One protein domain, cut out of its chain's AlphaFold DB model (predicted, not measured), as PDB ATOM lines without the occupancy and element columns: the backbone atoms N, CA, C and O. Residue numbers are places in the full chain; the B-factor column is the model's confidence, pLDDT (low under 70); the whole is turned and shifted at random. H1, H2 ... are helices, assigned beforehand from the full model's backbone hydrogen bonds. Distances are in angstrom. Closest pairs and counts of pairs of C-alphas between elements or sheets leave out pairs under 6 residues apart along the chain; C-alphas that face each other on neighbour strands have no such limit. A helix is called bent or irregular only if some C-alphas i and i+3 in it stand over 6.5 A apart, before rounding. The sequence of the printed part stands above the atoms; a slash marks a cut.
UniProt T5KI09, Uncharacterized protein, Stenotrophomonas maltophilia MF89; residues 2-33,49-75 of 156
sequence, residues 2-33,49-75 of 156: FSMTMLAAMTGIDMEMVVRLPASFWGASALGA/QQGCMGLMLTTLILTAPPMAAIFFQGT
ATOM      1  N   PHE A   2      -7.226 -21.234  29.629       56.75
ATOM      2  CA  PHE A   2      -7.632 -22.524  30.220       56.75
ATOM      3  C   PHE A   2      -8.408 -22.420  31.556       56.75
ATOM      4  O   PHE A   2      -9.434 -23.074  31.721       56.75
ATOM      5  N   SER A   3      -7.998 -21.542  32.479       51.00
ATOM      6  CA  SER A   3      -8.699 -21.356  33.765       51.00
ATOM      7  C   SER A   3     -10.104 -20.776  33.636       51.00
ATOM      8  O   SER A   3     -10.938 -21.059  34.484       51.00
ATOM      9  N   MET A   4     -10.394 -19.998  32.589       80.31
ATOM     10  CA  MET A   4     -11.744 -19.459  32.395       80.31
ATOM     11  C   MET A   4     -12.701 -20.557  31.930       80.31
ATOM     12  O   MET A   4     -13.839 -20.614  32.378       80.31
ATOM     13  N   THR A   5     -12.212 -21.483  31.102       82.44
ATOM     14  CA  THR A   5     -12.969 -22.658  30.664       82.44
ATOM     15  C   THR A   5     -13.181 -23.655  31.801       82.44
ATOM     16  O   THR A   5     -14.290 -24.152  31.967       82.44
ATOM     17  N   MET A   6     -12.152 -23.930  32.610       81.44
ATOM     18  CA  MET A   6     -12.279 -24.837  33.758       81.44
ATOM     19  C   MET A   6     -13.228 -24.269  34.824       81.44
ATOM     20  O   MET A   6     -14.063 -25.002  35.349       81.44
ATOM     21  N   LEU A   7     -13.151 -22.960  35.093       83.88
ATOM     22  CA  LEU A   7     -14.081 -22.273  35.991       83.88
ATOM     23  C   LEU A   7     -15.519 -22.328  35.451       83.88
ATOM     24  O   LEU A   7     -16.435 -22.674  36.187       83.88
ATOM     25  N   ALA A   8     -15.707 -22.071  34.152       84.38
ATOM     26  CA  ALA A   8     -17.017 -22.156  33.509       84.38
ATOM     27  C   ALA A   8     -17.596 -23.582  33.526       84.38
ATOM     28  O   ALA A   8     -18.801 -23.747  33.701       84.38
ATOM     29  N   ALA A   9     -16.757 -24.613  33.388       85.81
ATOM     30  CA  ALA A   9     -17.189 -26.006  33.469       85.81
ATOM     31  C   ALA A   9     -17.662 -26.382  34.883       85.81
ATOM     32  O   ALA A   9     -18.695 -27.034  35.017       85.81
ATOM     33  N   MET A  10     -16.957 -25.928  35.927       88.94
ATOM     34  CA  MET A  10     -17.365 -26.150  37.320       88.94
ATOM     35  C   MET A  10     -18.707 -25.464  37.615       88.94
ATOM     36  O   MET A  10     -19.660 -26.120  38.027       88.94
ATOM     37  N   THR A  11     -18.823 -24.172  37.289       86.81
ATOM     38  CA  THR A  11     -20.068 -23.411  37.486       86.81
ATOM     39  C   THR A  11     -21.234 -23.966  36.658       86.81
ATOM     40  O   THR A  11     -22.381 -23.914  37.101       86.81
ATOM     41  N   GLY A  12     -20.960 -24.527  35.477       87.44
ATOM     42  CA  GLY A  12     -21.973 -25.180  34.647       87.44
ATOM     43  C   GLY A  12     -22.561 -26.431  35.301       87.44
ATOM     44  O   GLY A  12     -23.774 -26.628  35.264       87.44
ATOM     45  N   ILE A  13     -21.724 -27.249  35.941       80.75
ATOM     46  CA  ILE A  13     -22.180 -28.458  36.643       80.75
ATOM     47  C   ILE A  13     -22.924 -28.087  37.934       80.75
ATOM     48  O   ILE A  13     -23.958 -28.688  38.234       80.75
ATOM     49  N   ASP A  14     -22.465 -27.061  38.654       86.44
ATOM     50  CA  ASP A  14     -23.140 -26.580  39.864       86.44
ATOM     51  C   ASP A  14     -24.565 -26.079  39.564       86.44
ATOM     52  O   ASP A  14     -25.513 -26.429  40.274       86.44
ATOM     53  N   MET A  15     -24.760 -25.329  38.471       87.56
ATOM     54  CA  MET A  15     -26.091 -24.834  38.086       87.56
ATOM     55  C   MET A  15     -27.080 -25.949  37.719       87.56
ATOM     56  O   MET A  15     -28.265 -25.851  38.045       87.56
ATOM     57  N   GLU A  16     -26.618 -27.040  37.108       84.62
ATOM     58  CA  GLU A  16     -27.472 -28.195  36.793       84.62
ATOM     59  C   GLU A  16     -28.036 -28.870  38.053       84.62
ATOM     60  O   GLU A  16     -29.191 -29.310  38.070       84.62
ATOM     61  N   MET A  17     -27.261 -28.923  39.140       79.88
ATOM     62  CA  MET A  17     -27.744 -29.459  40.414       79.88
ATOM     63  C   MET A  17     -28.741 -28.506  41.086       79.88
ATOM     64  O   MET A  17     -29.791 -28.953  41.558       79.88
ATOM     65  N   VAL A  18     -28.461 -27.197  41.059       86.19
ATOM     66  CA  VAL A  18     -29.314 -26.149  41.652       86.19
ATOM     67  C   VAL A  18     -30.711 -26.106  41.025       86.19
ATOM     68  O   VAL A  18     -31.672 -25.807  41.729       86.19
ATOM     69  N   VAL A  19     -30.864 -26.457  39.744       86.69
ATOM     70  CA  VAL A  19     -32.176 -26.484  39.065       86.69
ATOM     71  C   VAL A  19     -32.961 -27.769  39.356       86.69
ATOM     72  O   VAL A  19     -34.183 -27.737  39.523       86.69
ATOM     73  N   ARG A  20     -32.285 -28.918  39.463       81.25
ATOM     74  CA  ARG A  20     -32.950 -30.218  39.683       81.25
ATOM     75  C   ARG A  20     -33.432 -30.407  41.128       81.25
ATOM     76  O   ARG A  20     -34.451 -31.063  41.352       81.25
ATOM     77  N   LEU A  21     -32.749 -29.794  42.096       82.38
ATOM     78  CA  LEU A  21     -33.125 -29.772  43.518       82.38
ATOM     79  C   LEU A  21     -34.570 -29.273  43.760       82.38
ATOM     80  O   LEU A  21     -35.382 -30.048  44.268       82.38
ATOM     81  N   PRO A  22     -34.958 -28.052  43.351       78.81
ATOM     82  CA  PRO A  22     -36.325 -27.561  43.506       78.81
ATOM     83  C   PRO A  22     -37.317 -28.267  42.574       78.81
ATOM     84  O   PRO A  22     -38.467 -28.458  42.964       78.81
ATOM     85  N   ALA A  23     -36.893 -28.718  41.386       78.19
ATOM     86  CA  ALA A  23     -37.759 -29.465  40.473       78.19
ATOM     87  C   ALA A  23     -38.217 -30.808  41.071       78.19
ATOM     88  O   ALA A  23     -39.378 -31.180  40.925       78.19
ATOM     89  N   SER A  24     -37.337 -31.514  41.789       70.69
ATOM     90  CA  SER A  24     -37.693 -32.754  42.495       70.69
ATOM     91  C   SER A  24     -38.606 -32.511  43.702       70.69
ATOM     92  O   SER A  24     -39.568 -33.255  43.899       70.69
ATOM     93  N   PHE A  25     -38.377 -31.433  44.457       70.75
ATOM     94  CA  PHE A  25     -39.237 -31.044  45.578       70.75
ATOM     95  C   PHE A  25     -40.634 -30.614  45.117       70.75
ATOM     96  O   PHE A  25     -41.644 -31.008  45.707       70.75
ATOM     97  N   TRP A  26     -40.708 -29.841  44.035       72.69
ATOM     98  CA  TRP A  26     -41.973 -29.407  43.453       72.69
ATOM     99  C   TRP A  26     -42.691 -30.551  42.732       72.69
ATOM    100  O   TRP A  26     -43.893 -30.710  42.905       72.69
ATOM    101  N   GLY A  27     -41.962 -31.403  42.007       70.56
ATOM    102  CA  GLY A  27     -42.511 -32.579  41.332       70.56
ATOM    103  C   GLY A  27     -43.112 -33.591  42.305       70.56
ATOM    104  O   GLY A  27     -44.230 -34.051  42.088       70.56
ATOM    105  N   ALA A  28     -42.436 -33.878  43.420       64.62
ATOM    106  CA  ALA A  28     -42.983 -34.736  44.471       64.62
ATOM    107  C   ALA A  28     -44.216 -34.113  45.149       64.62
ATOM    108  O   ALA A  28     -45.189 -34.814  45.425       64.62
ATOM    109  N   SER A  29     -44.212 -32.792  45.361       61.28
ATOM    110  CA  SER A  29     -45.346 -32.069  45.950       61.28
ATOM    111  C   SER A  29     -46.556 -32.011  45.008       61.28
ATOM    112  O   SER A  29     -47.686 -32.204  45.445       61.28
ATOM    113  N   ALA A  30     -46.331 -31.800  43.709       63.44
ATOM    114  CA  ALA A  30     -47.373 -31.758  42.685       63.44
ATOM    115  C   ALA A  30     -47.972 -33.148  42.422       63.44
ATOM    116  O   ALA A  30     -49.191 -33.284  42.323       63.44
ATOM    117  N   LEU A  31     -47.134 -34.189  42.372       62.28
ATOM    118  CA  LEU A  31     -47.588 -35.574  42.246       62.28
ATOM    119  C   LEU A  31     -48.337 -36.032  43.509       62.28
ATOM    120  O   LEU A  31     -49.368 -36.690  43.404       62.28
ATOM    121  N   GLY A  32     -47.871 -35.633  44.697       60.72
ATOM    122  CA  GLY A  32     -48.556 -35.886  45.969       60.72
ATOM    123  C   GLY A  32     -49.907 -35.171  46.086       60.72
ATOM    124  O   GLY A  32     -50.859 -35.751  46.606       60.72
ATOM    125  N   ALA A  33     -50.026 -33.954  45.544       59.66
ATOM    126  CA  ALA A  33     -51.288 -33.215  45.484       59.66
ATOM    127  C   ALA A  33     -52.288 -33.824  44.484       59.66
ATOM    128  O   ALA A  33     -53.486 -33.841  44.758       59.66
ATOM    129  N   GLN A  49     -46.570 -37.075  59.184       58.25
ATOM    130  CA  GLN A  49     -46.179 -36.518  57.892       58.25
ATOM    131  C   GLN A  49     -45.980 -34.988  57.939       58.25
ATOM    132  O   GLN A  49     -45.088 -34.462  57.272       58.25
ATOM    133  N   GLN A  50     -46.719 -34.277  58.800       64.62
ATOM    134  CA  GLN A  50     -46.491 -32.862  59.122       64.62
ATOM    135  C   GLN A  50     -45.256 -32.663  60.023       64.62
ATOM    136  O   GLN A  50     -44.539 -31.670  59.879       64.62
ATOM    137  N   GLY A  51     -44.953 -33.632  60.892       68.25
ATOM    138  CA  GLY A  51     -43.717 -33.683  61.677       68.25
ATOM    139  C   GLY A  51     -42.478 -33.874  60.798       68.25
ATOM    140  O   GLY A  51     -41.474 -33.185  60.983       68.25
ATOM    141  N   CYS A  52     -42.567 -34.730  59.778       68.75
ATOM    142  CA  CYS A  52     -41.489 -34.926  58.806       68.75
ATOM    143  C   CYS A  52     -41.246 -33.687  57.923       68.75
ATOM    144  O   CYS A  52     -40.093 -33.368  57.632       68.75
ATOM    145  N   MET A  53     -42.298 -32.945  57.553       75.56
ATOM    146  CA  MET A  53     -42.157 -31.676  56.819       75.56
ATOM    147  C   MET A  53     -41.456 -30.598  57.657       75.56
ATOM    148  O   MET A  53     -40.557 -29.920  57.160       75.56
ATOM    149  N   GLY A  54     -41.803 -30.474  58.943       76.00
ATOM    150  CA  GLY A  54     -41.139 -29.541  59.861       76.00
ATOM    151  C   GLY A  54     -39.673 -29.899  60.143       76.00
ATOM    152  O   GLY A  54     -38.828 -29.006  60.263       76.00
ATOM    153  N   LEU A  55     -39.354 -31.197  60.187       77.12
ATOM    154  CA  LEU A  55     -37.980 -31.675  60.350       77.12
ATOM    155  C   LEU A  55     -37.102 -31.332  59.147       77.12
ATOM    156  O   LEU A  55     -36.028 -30.770  59.343       77.12
ATOM    157  N   MET A  56     -37.563 -31.576  57.917       75.25
ATOM    158  CA  MET A  56     -36.799 -31.209  56.715       75.25
ATOM    159  C   MET A  56     -36.556 -29.698  56.621       75.25
ATOM    160  O   MET A  56     -35.456 -29.268  56.281       75.25
ATOM    161  N   LEU A  57     -37.545 -28.884  56.991       78.88
ATOM    162  CA  LEU A  57     -37.418 -27.425  57.010       78.88
ATOM    163  C   LEU A  57     -36.392 -26.959  58.057       78.88
ATOM    164  O   LEU A  57     -35.544 -26.121  57.759       78.88
ATOM    165  N   THR A  58     -36.396 -27.567  59.247       81.44
ATOM    166  CA  THR A  58     -35.398 -27.309  60.300       81.44
ATOM    167  C   THR A  58     -33.997 -27.746  59.871       81.44
ATOM    168  O   THR A  58     -33.028 -27.024  60.098       81.44
ATOM    169  N   THR A  59     -33.868 -28.895  59.202       77.94
ATOM    170  CA  THR A  59     -32.582 -29.361  58.673       77.94
ATOM    171  C   THR A  59     -32.064 -28.427  57.584       77.94
ATOM    172  O   THR A  59     -30.891 -28.076  57.621       77.94
ATOM    173  N   LEU A  60     -32.903 -27.948  56.665       72.56
ATOM    174  CA  LEU A  60     -32.489 -26.967  55.654       72.56
ATOM    175  C   LEU A  60     -32.096 -25.627  56.289       72.56
ATOM    176  O   LEU A  60     -31.080 -25.057  55.910       72.56
ATOM    177  N   ILE A  61     -32.827 -25.165  57.304       81.25
ATOM    178  CA  ILE A  61     -32.495 -23.935  58.042       81.25
ATOM    179  C   ILE A  61     -31.152 -24.053  58.771       81.25
ATOM    180  O   ILE A  61     -30.382 -23.097  58.777       81.25
ATOM    181  N   LEU A  62     -30.851 -25.204  59.378       80.19
ATOM    182  CA  LEU A  62     -29.614 -25.391  60.140       80.19
ATOM    183  C   LEU A  62     -28.419 -25.798  59.276       80.19
ATOM    184  O   LEU A  62     -27.285 -25.491  59.637       80.19
ATOM    185  N   THR A  63     -28.643 -26.479  58.151       71.69
ATOM    186  CA  THR A  63     -27.558 -27.029  57.315       71.69
ATOM    187  C   THR A  63     -27.274 -26.211  56.054       71.69
ATOM    188  O   THR A  63     -26.149 -26.272  55.556       71.69
ATOM    189  N   ALA A  64     -28.205 -25.373  55.578       67.12
ATOM    190  CA  ALA A  64     -27.920 -24.440  54.485       67.12
ATOM    191  C   ALA A  64     -26.871 -23.370  54.861       67.12
ATOM    192  O   ALA A  64     -25.974 -23.134  54.048       67.12
ATOM    193  N   PRO A  65     -26.878 -22.767  56.071       60.19
ATOM    194  CA  PRO A  65     -25.844 -21.810  56.465       60.19
ATOM    195  C   PRO A  65     -24.415 -22.382  56.503       60.19
ATOM    196  O   PRO A  65     -23.538 -21.747  55.927       60.19
ATOM    197  N   PRO A  66     -24.122 -23.556  57.103       61.06
ATOM    198  CA  PRO A  66     -22.765 -24.101  57.108       61.06
ATOM    199  C   PRO A  66     -22.309 -24.581  55.725       61.06
ATOM    200  O   PRO A  66     -21.139 -24.413  55.401       61.06
ATOM    201  N   MET A  67     -23.201 -25.106  54.877       57.97
ATOM    202  CA  MET A  67     -22.825 -25.493  53.507       57.97
ATOM    203  C   MET A  67     -22.520 -24.274  52.622       57.97
ATOM    204  O   MET A  67     -21.571 -24.310  51.841       57.97
ATOM    205  N   ALA A  68     -23.228 -23.155  52.814       54.22
ATOM    206  CA  ALA A  68     -22.873 -21.875  52.198       54.22
ATOM    207  C   ALA A  68     -21.618 -21.247  52.835       54.22
ATOM    208  O   ALA A  68     -20.800 -20.665  52.129       54.22
ATOM    209  N   ALA A  69     -21.413 -21.390  54.146       55.62
ATOM    210  CA  ALA A  69     -20.216 -20.902  54.826       55.62
ATOM    211  C   ALA A  69     -18.957 -21.650  54.374       55.62
ATOM    212  O   ALA A  69     -17.916 -21.028  54.222       55.62
ATOM    213  N   ILE A  70     -19.028 -22.947  54.069       61.03
ATOM    214  CA  ILE A  70     -17.891 -23.688  53.497       61.03
ATOM    215  C   ILE A  70     -17.515 -23.129  52.112       61.03
ATOM    216  O   ILE A  70     -16.332 -23.022  51.798       61.03
ATOM    217  N   PHE A  71     -18.494 -22.685  51.321       57.56
ATOM    218  CA  PHE A  71     -18.281 -22.046  50.019       57.56
ATOM    219  C   PHE A  71     -17.779 -20.588  50.137       57.56
ATOM    220  O   PHE A  71     -16.791 -20.217  49.507       57.56
ATOM    221  N   PHE A  72     -18.366 -19.761  51.007       53.75
ATOM    222  CA  PHE A  72     -17.964 -18.354  51.173       53.75
ATOM    223  C   PHE A  72     -16.721 -18.154  52.056       53.75
ATOM    224  O   PHE A  72     -15.972 -17.204  51.844       53.75
ATOM    225  N   GLN A  73     -16.439 -19.062  52.990       52.69
ATOM    226  CA  GLN A  73     -15.225 -19.052  53.812       52.69
ATOM    227  C   GLN A  73     -14.082 -19.854  53.161       52.69
ATOM    228  O   GLN A  73     -12.918 -19.523  53.373       52.69
ATOM    229  N   GLY A  74     -14.387 -20.870  52.340       56.16
ATOM    230  CA  GLY A  74     -13.397 -21.709  51.653       56.16
ATOM    231  C   GLY A  74     -12.959 -21.208  50.271       56.16
ATOM    232  O   GLY A  74     -11.813 -21.437  49.891       56.16
ATOM    233  N   THR A  75     -13.813 -20.493  49.527       55.75
ATOM    234  CA  THR A  75     -13.460 -19.991  48.184       55.75
ATOM    235  C   THR A  75     -13.055 -18.516  48.185       55.75
ATOM    236  O   THR A  75     -12.127 -18.174  47.465       55.75
TER     237      THR A  75
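This is residues 2 to 33 and 49 to 75 of the 156 residues of an uncharacterized protein of Stenotrophomonas maltophilia MF89 (UniProt T5KI09). Two long, nearly straight helices, H1 and H2, run side by side in opposite ways with an open gap between them, making a flat pair without a shared core. The printed part has 59 residues, with H1 then H2 along the chain and no named strand; the class is all helix. It is only just extended, close to loose, with a radius of gyration of the C-alphas of 15.7 A, and spans 49 by 27 by 7 A.

H1, residues 2 to 33, and H2, residues 49 to 74, are apart, with no C-alpha of the one within 8 A of the other. Residues 2 to 33 and 49 to 75 stand free. O i to N i+4 pairs are within hydrogen-bond range in 27 of 28 cases in H1 and 19 of 22 in H2.

H1 measures 47.5 A from C-alpha 2 at (-7.632, -22.524, 30.220) to C-alpha 33 at (-51.288, -33.215, 45.484). H2 measures 36.5 A and ends with C-alpha 74 at (-13.397, -21.709, 51.653). Neither is bent nor irregular, but only just: C-alphas 19 and 22 are 6.2 A apart, C-alphas 62 and 65 6.4 A.

The C-alphas farthest apart, of Phe 2 and Gln 50, are 49.5 A apart. The link across the cut, residues 34 to 48, is not printed; C-alphas 33 and 49 are 13.8 A apart. The mean pLDDT of the printed part is 71.9, with residues 2 to 3, 28 to 33, 49 to 52 and 64 to 75 under 70.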